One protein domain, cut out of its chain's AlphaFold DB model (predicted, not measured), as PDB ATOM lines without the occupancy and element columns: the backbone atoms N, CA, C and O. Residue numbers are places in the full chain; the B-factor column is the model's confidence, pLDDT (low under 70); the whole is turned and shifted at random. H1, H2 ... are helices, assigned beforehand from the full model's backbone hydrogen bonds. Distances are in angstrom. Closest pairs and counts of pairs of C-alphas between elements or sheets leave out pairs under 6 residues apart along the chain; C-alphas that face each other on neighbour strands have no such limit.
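Overview. This is residues 8 to 60 of the 358 residues of an uncharacterized protein of Bradyrhizobium elkanii (UniProt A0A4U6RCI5). What shape do these atoms make? It is a lopsided helical hairpin, with the shorter H2 folded back along part of the long H3, and the very short H1 packs on H2 near the hairpin's turn. A long loop, residues 13 to 24, joins H1 to the other end of H2, and H3 makes the longest axis. What is it built of? The printed part has 53 residues with three named helices in the order H1, H2, H3 and no named strand, in the class all helix; it is compact, with a radius of gyration of the C-alphas of 11.2 A and spans of 38 by 19 by 14 A.

Arrangement. What does the first helix meet? H1, residues 8 to 12, touches H2, residues 25 to 33; their closest C-alphas, of Phe 8 and Leu 31, are 6.8 A apart. H1 is close to but not clearly touching H3, residues 38 to 58, with the closest C-alphas, of Phe 8 and Asp 40, 7.0 A apart. How do H2 and H3 stand? They form a helical hairpin and touch, at a shallow tilt of 8 degrees, opposite ways; the closest C-alphas, of Ala 25 and Met 48, are 6.9 A apart, and H3 touches H2 with residues 41 to 48 alone. How do the backbones run? In H1 and H3 every O i to N i+4 pair is within hydrogen-bond range; in H2 2 of 5 are, beside 5 of 6 O i to N i+3 pairs.

Along the chain. Where does H1 begin? Its C-alpha 8 is at (-23.959, -44.663, 32.175), and H1 is 6.1 A long. Where are the longer helices? H2 begins at C-alpha 25, (-11.075, -36.471, 30.818), and is 14.1 A long; H3 is 30.1 A long and ends at C-alpha 58, (-7.314, -24.717, 20.928).

Size, cuts and confidence. How far does it reach? The two C-alphas farthest apart, of Asp 35 and Gln 60, are 38.1 A apart. Are there cuts or long links? The printed part has no cut; the link from H1 to H2 is long, with 12 residues, and that from H2 to H3 is tight, with 4. Where is confidence low? The mean pLDDT of the printed part is 87.6, and Ser 34 is under 70.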
ATOM      1  N   PHE A   8     -25.111 -45.366  32.728       85.44
ATOM      2  CA  PHE A   8     -23.959 -44.663  32.175       85.44
ATOM      3  C   PHE A   8     -24.386 -43.422  31.377       85.44
ATOM      4  O   PHE A   8     -23.996 -42.308  31.727       85.44
ATOM      5  N   HIS A   9     -25.264 -43.575  30.378       79.06
ATOM      6  CA  HIS A   9     -25.735 -42.460  29.546       79.06
ATOM      7  C   HIS A   9     -26.406 -41.353  30.375       79.06
ATOM      8  O   HIS A   9     -26.214 -40.169  30.097       79.06
ATOM      9  N   ARG A  10     -27.154 -41.694  31.435       82.44
ATOM     10  CA  ARG A  10     -27.755 -40.692  32.340       82.44
ATOM     11  C   ARG A  10     -26.718 -39.866  33.099       82.44
ATOM     12  O   ARG A  10     -26.957 -38.683  33.344       82.44
ATOM     13  N   LYS A  11     -25.593 -40.472  33.490       86.12
ATOM     14  CA  LYS A  11     -24.476 -39.761  34.125       86.12
ATOM     15  C   LYS A  11     -23.710 -38.931  33.093       86.12
ATOM     16  O   LYS A  11     -23.507 -37.742  33.322       86.12
ATOM     17  N   ALA A  12     -23.391 -39.513  31.936       84.88
ATOM     18  CA  ALA A  12     -22.678 -38.848  30.844       84.88
ATOM     19  C   ALA A  12     -23.406 -37.588  30.338       84.88
ATOM     20  O   ALA A  12     -22.768 -36.565  30.114       84.88
ATOM     21  N   LYS A  13     -24.748 -37.602  30.264       82.62
ATOM     22  CA  LYS A  13     -25.576 -36.429  29.899       82.62
ATOM     23  C   LYS A  13     -25.362 -35.200  30.794       82.62
ATOM     24  O   LYS A  13     -25.697 -34.094  30.383       82.62
ATOM     25  N   LYS A  14     -24.850 -35.377  32.017       86.88
ATOM     26  CA  LYS A  14     -24.564 -34.277  32.955       86.88
ATOM     27  C   LYS A  14     -23.138 -33.742  32.826       86.88
ATOM     28  O   LYS A  14     -22.836 -32.696  33.397       86.88
ATOM     29  N   LEU A  15     -22.264 -34.455  32.118       90.06
ATOM     30  CA  LEU A  15     -20.878 -34.056  31.929       90.06
ATOM     31  C   LEU A  15     -20.751 -33.027  30.806       90.06
ATOM     32  O   LEU A  15     -21.586 -32.933  29.905       90.06
ATOM     33  N   LYS A  16     -19.676 -32.239  30.854       92.69
ATOM     34  CA  LYS A  16     -19.333 -31.324  29.764       92.69
ATOM     35  C   LYS A  16     -18.884 -32.129  28.546       92.69
ATOM     36  O   LYS A  16     -18.105 -33.068  28.686       92.69
ATOM     37  N   ALA A  17     -19.384 -31.762  27.366       91.25
ATOM     38  CA  ALA A  17     -19.039 -32.405  26.099       91.25
ATOM     39  C   ALA A  17     -17.532 -32.285  25.786       91.25
ATOM     40  O   ALA A  17     -16.926 -31.285  26.179       91.25
ATOM     41  N   PRO A  18     -16.934 -33.226  25.029       91.88
ATOM     42  CA  PRO A  18     -15.523 -33.175  24.612       91.88
ATOM     43  C   PRO A  18     -15.160 -31.942  23.775       91.88
ATOM     44  O   PRO A  18     -14.007 -31.524  23.726       91.88
ATOM     45  N   THR A  19     -16.158 -31.296  23.177       89.81
ATOM     46  CA  THR A  19     -16.028 -30.043  22.425       89.81
ATOM     47  C   THR A  19     -16.055 -28.796  23.311       89.81
ATOM     48  O   THR A  19     -15.854 -27.692  22.814       89.81
ATOM     49  N   SER A  20     -16.246 -28.934  24.628       87.50
ATOM     50  CA  SER A  20     -16.235 -27.826  25.593       87.50
ATOM     51  C   SER A  20     -14.825 -27.520  26.107       87.50
ATOM     52  O   SER A  20     -13.994 -28.419  26.250       87.50
ATOM     53  N   ALA A  21     -14.546 -26.250  26.417       84.56
ATOM     54  CA  ALA A  21     -13.323 -25.849  27.119       84.56
ATOM     55  C   ALA A  21     -13.245 -26.432  28.541       84.56
ATOM     56  O   ALA A  21     -12.158 -26.711  29.030       84.56
ATOM     57  N   ALA A  22     -14.400 -26.674  29.169       89.06
ATOM     58  CA  ALA A  22     -14.520 -27.241  30.511       89.06
ATOM     59  C   ALA A  22     -14.590 -28.782  30.521       89.06
ATOM     60  O   ALA A  22     -15.055 -29.368  31.498       89.06
ATOM     61  N   PHE A  23     -14.217 -29.445  29.423       93.19
ATOM     62  CA  PHE A  23     -14.138 -30.902  29.385       93.19
ATOM     63  C   PHE A  23     -13.053 -31.406  30.340       93.19
ATOM     64  O   PHE A  23     -11.923 -30.923  30.309       93.19
ATOM     65  N   ASP A  24     -13.390 -32.422  31.132       93.69
ATOM     66  CA  ASP A  24     -12.442 -33.112  31.999       93.69
ATOM     67  C   ASP A  24     -12.416 -34.608  31.680       93.69
ATOM     68  O   ASP A  24     -13.389 -35.330  31.914       93.69
ATOM     69  N   ALA A  25     -11.276 -35.072  31.164       93.12
ATOM     70  CA  ALA A  25     -11.075 -36.471  30.818       93.12
ATOM     71  C   ALA A  25     -11.211 -37.385  32.042       93.12
ATOM     72  O   ALA A  25     -11.805 -38.456  31.929       93.12
ATOM     73  N   ALA A  26     -10.729 -36.943  33.212       92.62
ATOM     74  CA  ALA A  26     -10.755 -37.744  34.431       92.62
ATOM     75  C   ALA A  26     -12.198 -38.039  34.868       92.62
ATOM     76  O   ALA A  26     -12.558 -39.202  35.066       92.62
ATOM     77  N   THR A  27     -13.051 -37.010  34.911       91.44
ATOM     78  CA  THR A  27     -14.485 -37.149  35.219       91.44
ATOM     79  C   THR A  27     -15.223 -38.052  34.227       91.44
ATOM     80  O   THR A  27     -16.137 -38.777  34.612       91.44
ATOM     81  N   TRP A  28     -14.851 -38.040  32.945       91.81
ATOM     82  CA  TRP A  28     -15.436 -38.963  31.968       91.81
ATOM     83  C   TRP A  28     -14.977 -40.406  32.191       91.81
ATOM     84  O   TRP A  28     -15.793 -41.324  32.129       91.81
ATOM     85  N   THR A  29     -13.693 -40.618  32.486       90.31
ATOM     86  CA  THR A  29     -13.152 -41.960  32.743       90.31
ATOM     87  C   THR A  29     -13.629 -42.571  34.059       90.31
ATOM     88  O   THR A  29     -13.783 -43.786  34.116       90.31
ATOM     89  N   SER A  30     -13.948 -41.779  35.089       89.31
ATOM     90  CA  SER A  30     -14.479 -42.311  36.357       89.31
ATOM     91  C   SER A  30     -15.865 -42.946  36.214       89.31
ATOM     92  O   SER A  30     -16.280 -43.745  37.050       89.31
ATOM     93  N   LEU A  31     -16.580 -42.684  35.111       86.75
ATOM     94  CA  LEU A  31     -17.823 -43.394  34.800       86.75
ATOM     95  C   LEU A  31     -17.609 -44.901  34.543       86.75
ATOM     96  O   LEU A  31     -18.572 -45.666  34.640       86.75
ATOM     97  N   LEU A  32     -16.372 -45.327  34.259       83.56
ATOM     98  CA  LEU A  32     -15.988 -46.731  34.065       83.56
ATOM     99  C   LEU A  32     -15.967 -47.554  35.358       83.56
ATOM    100  O   LEU A  32     -15.874 -48.773  35.295       83.56
ATOM    101  N   GLU A  33     -16.098 -46.925  36.526       76.88
ATOM    102  CA  GLU A  33     -16.155 -47.610  37.829       76.88
ATOM    103  C   GLU A  33     -17.473 -48.387  38.054       76.88
ATOM    104  O   GLU A  33     -17.732 -48.900  39.141       76.88
ATOM    105  N   SER A  34     -18.338 -48.465  37.038       66.06
ATOM    106  CA  SER A  34     -19.630 -49.155  37.068       66.06
ATOM    107  C   SER A  34     -19.717 -50.234  35.988       66.06
ATOM    108  O   SER A  34     -18.849 -50.314  35.129       66.06
ATOM    109  N   ASP A  35     -20.753 -51.073  36.037       77.81
ATOM    110  CA  ASP A  35     -20.997 -52.114  35.031       77.81
ATOM    111  C   ASP A  35     -21.239 -51.449  33.658       77.81
ATOM    112  O   ASP A  35     -22.303 -50.873  33.409       77.81
ATOM    113  N   VAL A  36     -20.205 -51.429  32.811       83.31
ATOM    114  CA  VAL A  36     -20.170 -50.693  31.537       83.31
ATOM    115  C   VAL A  36     -20.280 -51.637  30.352       83.31
ATOM    116  O   VAL A  36     -19.606 -52.663  30.273       83.31
ATOM    117  N   SER A  37     -21.122 -51.269  29.390       85.62
ATOM    118  CA  SER A  37     -21.228 -52.001  28.131       85.62
ATOM    119  C   SER A  37     -20.080 -51.643  27.182       85.62
ATOM    120  O   SER A  37     -19.440 -50.597  27.312       85.62
ATOM    121  N   LEU A  38     -19.866 -52.467  26.151       83.94
ATOM    122  CA  LEU A  38     -18.959 -52.127  25.048       83.94
ATOM    123  C   LEU A  38     -19.317 -50.771  24.414       83.94
ATOM    124  O   LEU A  38     -18.434 -49.974  24.119       83.94
ATOM    125  N   SER A  39     -20.611 -50.470  24.280       81.81
ATOM    126  CA  SER A  39     -21.076 -49.199  23.716       81.81
ATOM    127  C   SER A  39     -20.671 -47.987  24.566       81.81
ATOM    128  O   SER A  39     -20.339 -46.935  24.015       81.81
ATOM    129  N   ASP A  40     -20.655 -48.137  25.895       86.06
ATOM    130  CA  ASP A  40     -20.217 -47.085  26.819       86.06
ATOM    131  C   ASP A  40     -18.691 -46.868  26.722       86.06
ATOM    132  O   ASP A  40     -18.229 -45.724  26.688       86.06
ATOM    133  N   LEU A  41     -17.910 -47.950  26.585       87.94
ATOM    134  CA  LEU A  41     -16.459 -47.886  26.344       87.94
ATOM    135  C   LEU A  41     -16.132 -47.167  25.029       87.94
ATOM    136  O   LEU A  41     -15.275 -46.284  24.993       87.94
ATOM    137  N   GLU A  42     -16.837 -47.506  23.951       85.94
ATOM    138  CA  GLU A  42     -16.658 -46.872  22.644       85.94
ATOM    139  C   GLU A  42     -17.076 -45.396  22.656       85.94
ATOM    140  O   GLU A  42     -16.431 -44.563  22.016       85.94
ATOM    141  N   LEU A  43     -18.137 -45.046  23.395       87.44
ATOM    142  CA  LEU A  43     -18.548 -43.653  23.588       87.44
ATOM    143  C   LEU A  43     -17.455 -42.848  24.304       87.44
ATOM    144  O   LEU A  43     -17.148 -41.732  23.881       87.44
ATOM    145  N   ILE A  44     -16.829 -43.415  25.341       90.38
ATOM    146  CA  ILE A  44     -15.681 -42.789  26.015       90.38
ATOM    147  C   ILE A  44     -14.501 -42.647  25.059       90.38
ATOM    148  O   ILE A  44     -13.916 -41.568  24.997       90.38
ATOM    149  N   ALA A  45     -14.163 -43.684  24.290       89.38
ATOM    150  CA  ALA A  45     -13.077 -43.617  23.315       89.38
ATOM    151  C   ALA A  45     -13.309 -42.496  22.288       89.38
ATOM    152  O   ALA A  45     -12.408 -41.697  22.026       89.38
ATOM    153  N   GLY A  46     -14.538 -42.375  21.774       90.81
ATOM    154  CA  GLY A  46     -14.941 -41.269  20.908       90.81
ATOM    155  C   GLY A  46     -14.805 -39.906  21.593       90.81
ATOM    156  O   GLY A  46     -14.251 -38.980  21.004       90.81
ATOM    157  N   ALA A  47     -15.242 -39.781  22.851       92.31
ATOM    158  CA  ALA A  47     -15.097 -38.544  23.616       92.31
ATOM    159  C   ALA A  47     -13.622 -38.153  23.817       92.31
ATOM    160  O   ALA A  47     -13.274 -36.990  23.625       92.31
ATOM    161  N   MET A  48     -12.747 -39.109  24.149       93.00
ATOM    162  CA  MET A  48     -11.312 -38.861  24.334       93.00
ATOM    163  C   MET A  48     -10.626 -38.443  23.035       93.00
ATOM    164  O   MET A  48      -9.837 -37.499  23.048       93.00
ATOM    165  N   LEU A  49     -10.951 -39.099  21.918       91.44
ATOM    166  CA  LEU A  49     -10.425 -38.737  20.602       91.44
ATOM    167  C   LEU A  49     -10.809 -37.296  20.242       91.44
ATOM    168  O   LEU A  49      -9.944 -36.475  19.952       91.44
ATOM    169  N   ILE A  50     -12.097 -36.961  20.337       92.81
ATOM    170  CA  ILE A  50     -12.600 -35.620  20.005       92.81
ATOM    171  C   ILE A  50     -12.013 -34.563  20.947       92.81
ATOM    172  O   ILE A  50     -11.667 -33.468  20.508       92.81
ATOM    173  N   ALA A  51     -11.861 -34.876  22.235       93.12
ATOM    174  CA  ALA A  51     -11.240 -33.969  23.192       93.12
ATOM    175  C   ALA A  51      -9.756 -33.717  22.881       93.12
ATOM    176  O   ALA A  51      -9.288 -32.589  23.042       93.12
ATOM    177  N   ALA A  52      -9.019 -34.734  22.422       92.06
ATOM    178  CA  ALA A  52      -7.630 -34.585  21.996       92.06
ATOM    179  C   ALA A  52      -7.518 -33.666  20.770       92.06
ATOM    180  O   ALA A  52      -6.738 -32.712  20.804       92.06
ATOM    181  N   GLU A  53      -8.359 -33.879  19.753       91.31
ATOM    182  CA  GLU A  53      -8.437 -33.007  18.574       91.31
ATOM    183  C   GLU A  53      -8.820 -31.575  18.962       91.31
ATOM    184  O   GLU A  53      -8.195 -30.609  18.523       91.31
ATOM    185  N   MET A  54      -9.786 -31.408  19.872       90.44
ATOM    186  CA  MET A  54     -10.183 -30.074  20.315       90.44
ATOM    187  C   MET A  54      -9.124 -29.365  21.138       90.44
ATOM    188  O   MET A  54      -8.968 -28.147  21.032       90.44
ATOM    189  N   LYS A  55      -8.371 -30.109  21.944       90.38
ATOM    190  CA  LYS A  55      -7.226 -29.569  22.668       90.38
ATOM    191  C   LYS A  55      -6.136 -29.116  21.697       90.38
ATOM    192  O   LYS A  55      -5.618 -28.018  21.874       90.38
ATOM    193  N   ALA A  56      -5.825 -29.914  20.675       89.50
ATOM    194  CA  ALA A  56      -4.856 -29.551  19.640       89.50
ATOM    195  C   ALA A  56      -5.301 -28.301  18.862       89.50
ATOM    196  O   ALA A  56      -4.517 -27.374  18.677       89.50
ATOM    197  N   PHE A  57      -6.580 -28.227  18.492       86.75
ATOM    198  CA  PHE A  57      -7.175 -27.056  17.851       86.75
ATOM    199  C   PHE A  57      -7.079 -25.789  18.714       86.75
ATOM    200  O   PHE A  57      -6.671 -24.737  18.228       86.75
ATOM    201  N   ARG A  58      -7.407 -25.868  20.011       85.19
ATOM    202  CA  ARG A  58      -7.314 -24.717  20.928       85.19
ATOM    203  C   ARG A  58      -5.878 -24.301  21.232       85.19
ATOM    204  O   ARG A  58      -5.659 -23.145  21.565       85.19
ATOM    205  N   ALA A  59      -4.924 -25.226  21.130       86.25
ATOM    206  CA  ALA A  59      -3.504 -24.946  21.312       86.25
ATOM    207  C   ALA A  59      -2.880 -24.185  20.128       86.25
ATOM    208  O   ALA A  59      -1.738 -23.736  20.237       86.25
ATOM    209  N   GLN A  60      -3.600 -24.027  19.010       84.31
ATOM    210  CA  GLN A  60      -3.172 -23.142  17.930       84.31
ATOM    211  C   GLN A  60      -3.018 -21.710  18.465       84.31
ATOM    212  O   GLN A  60      -3.873 -21.266  19.239       84.31
TER     213      GLN A  60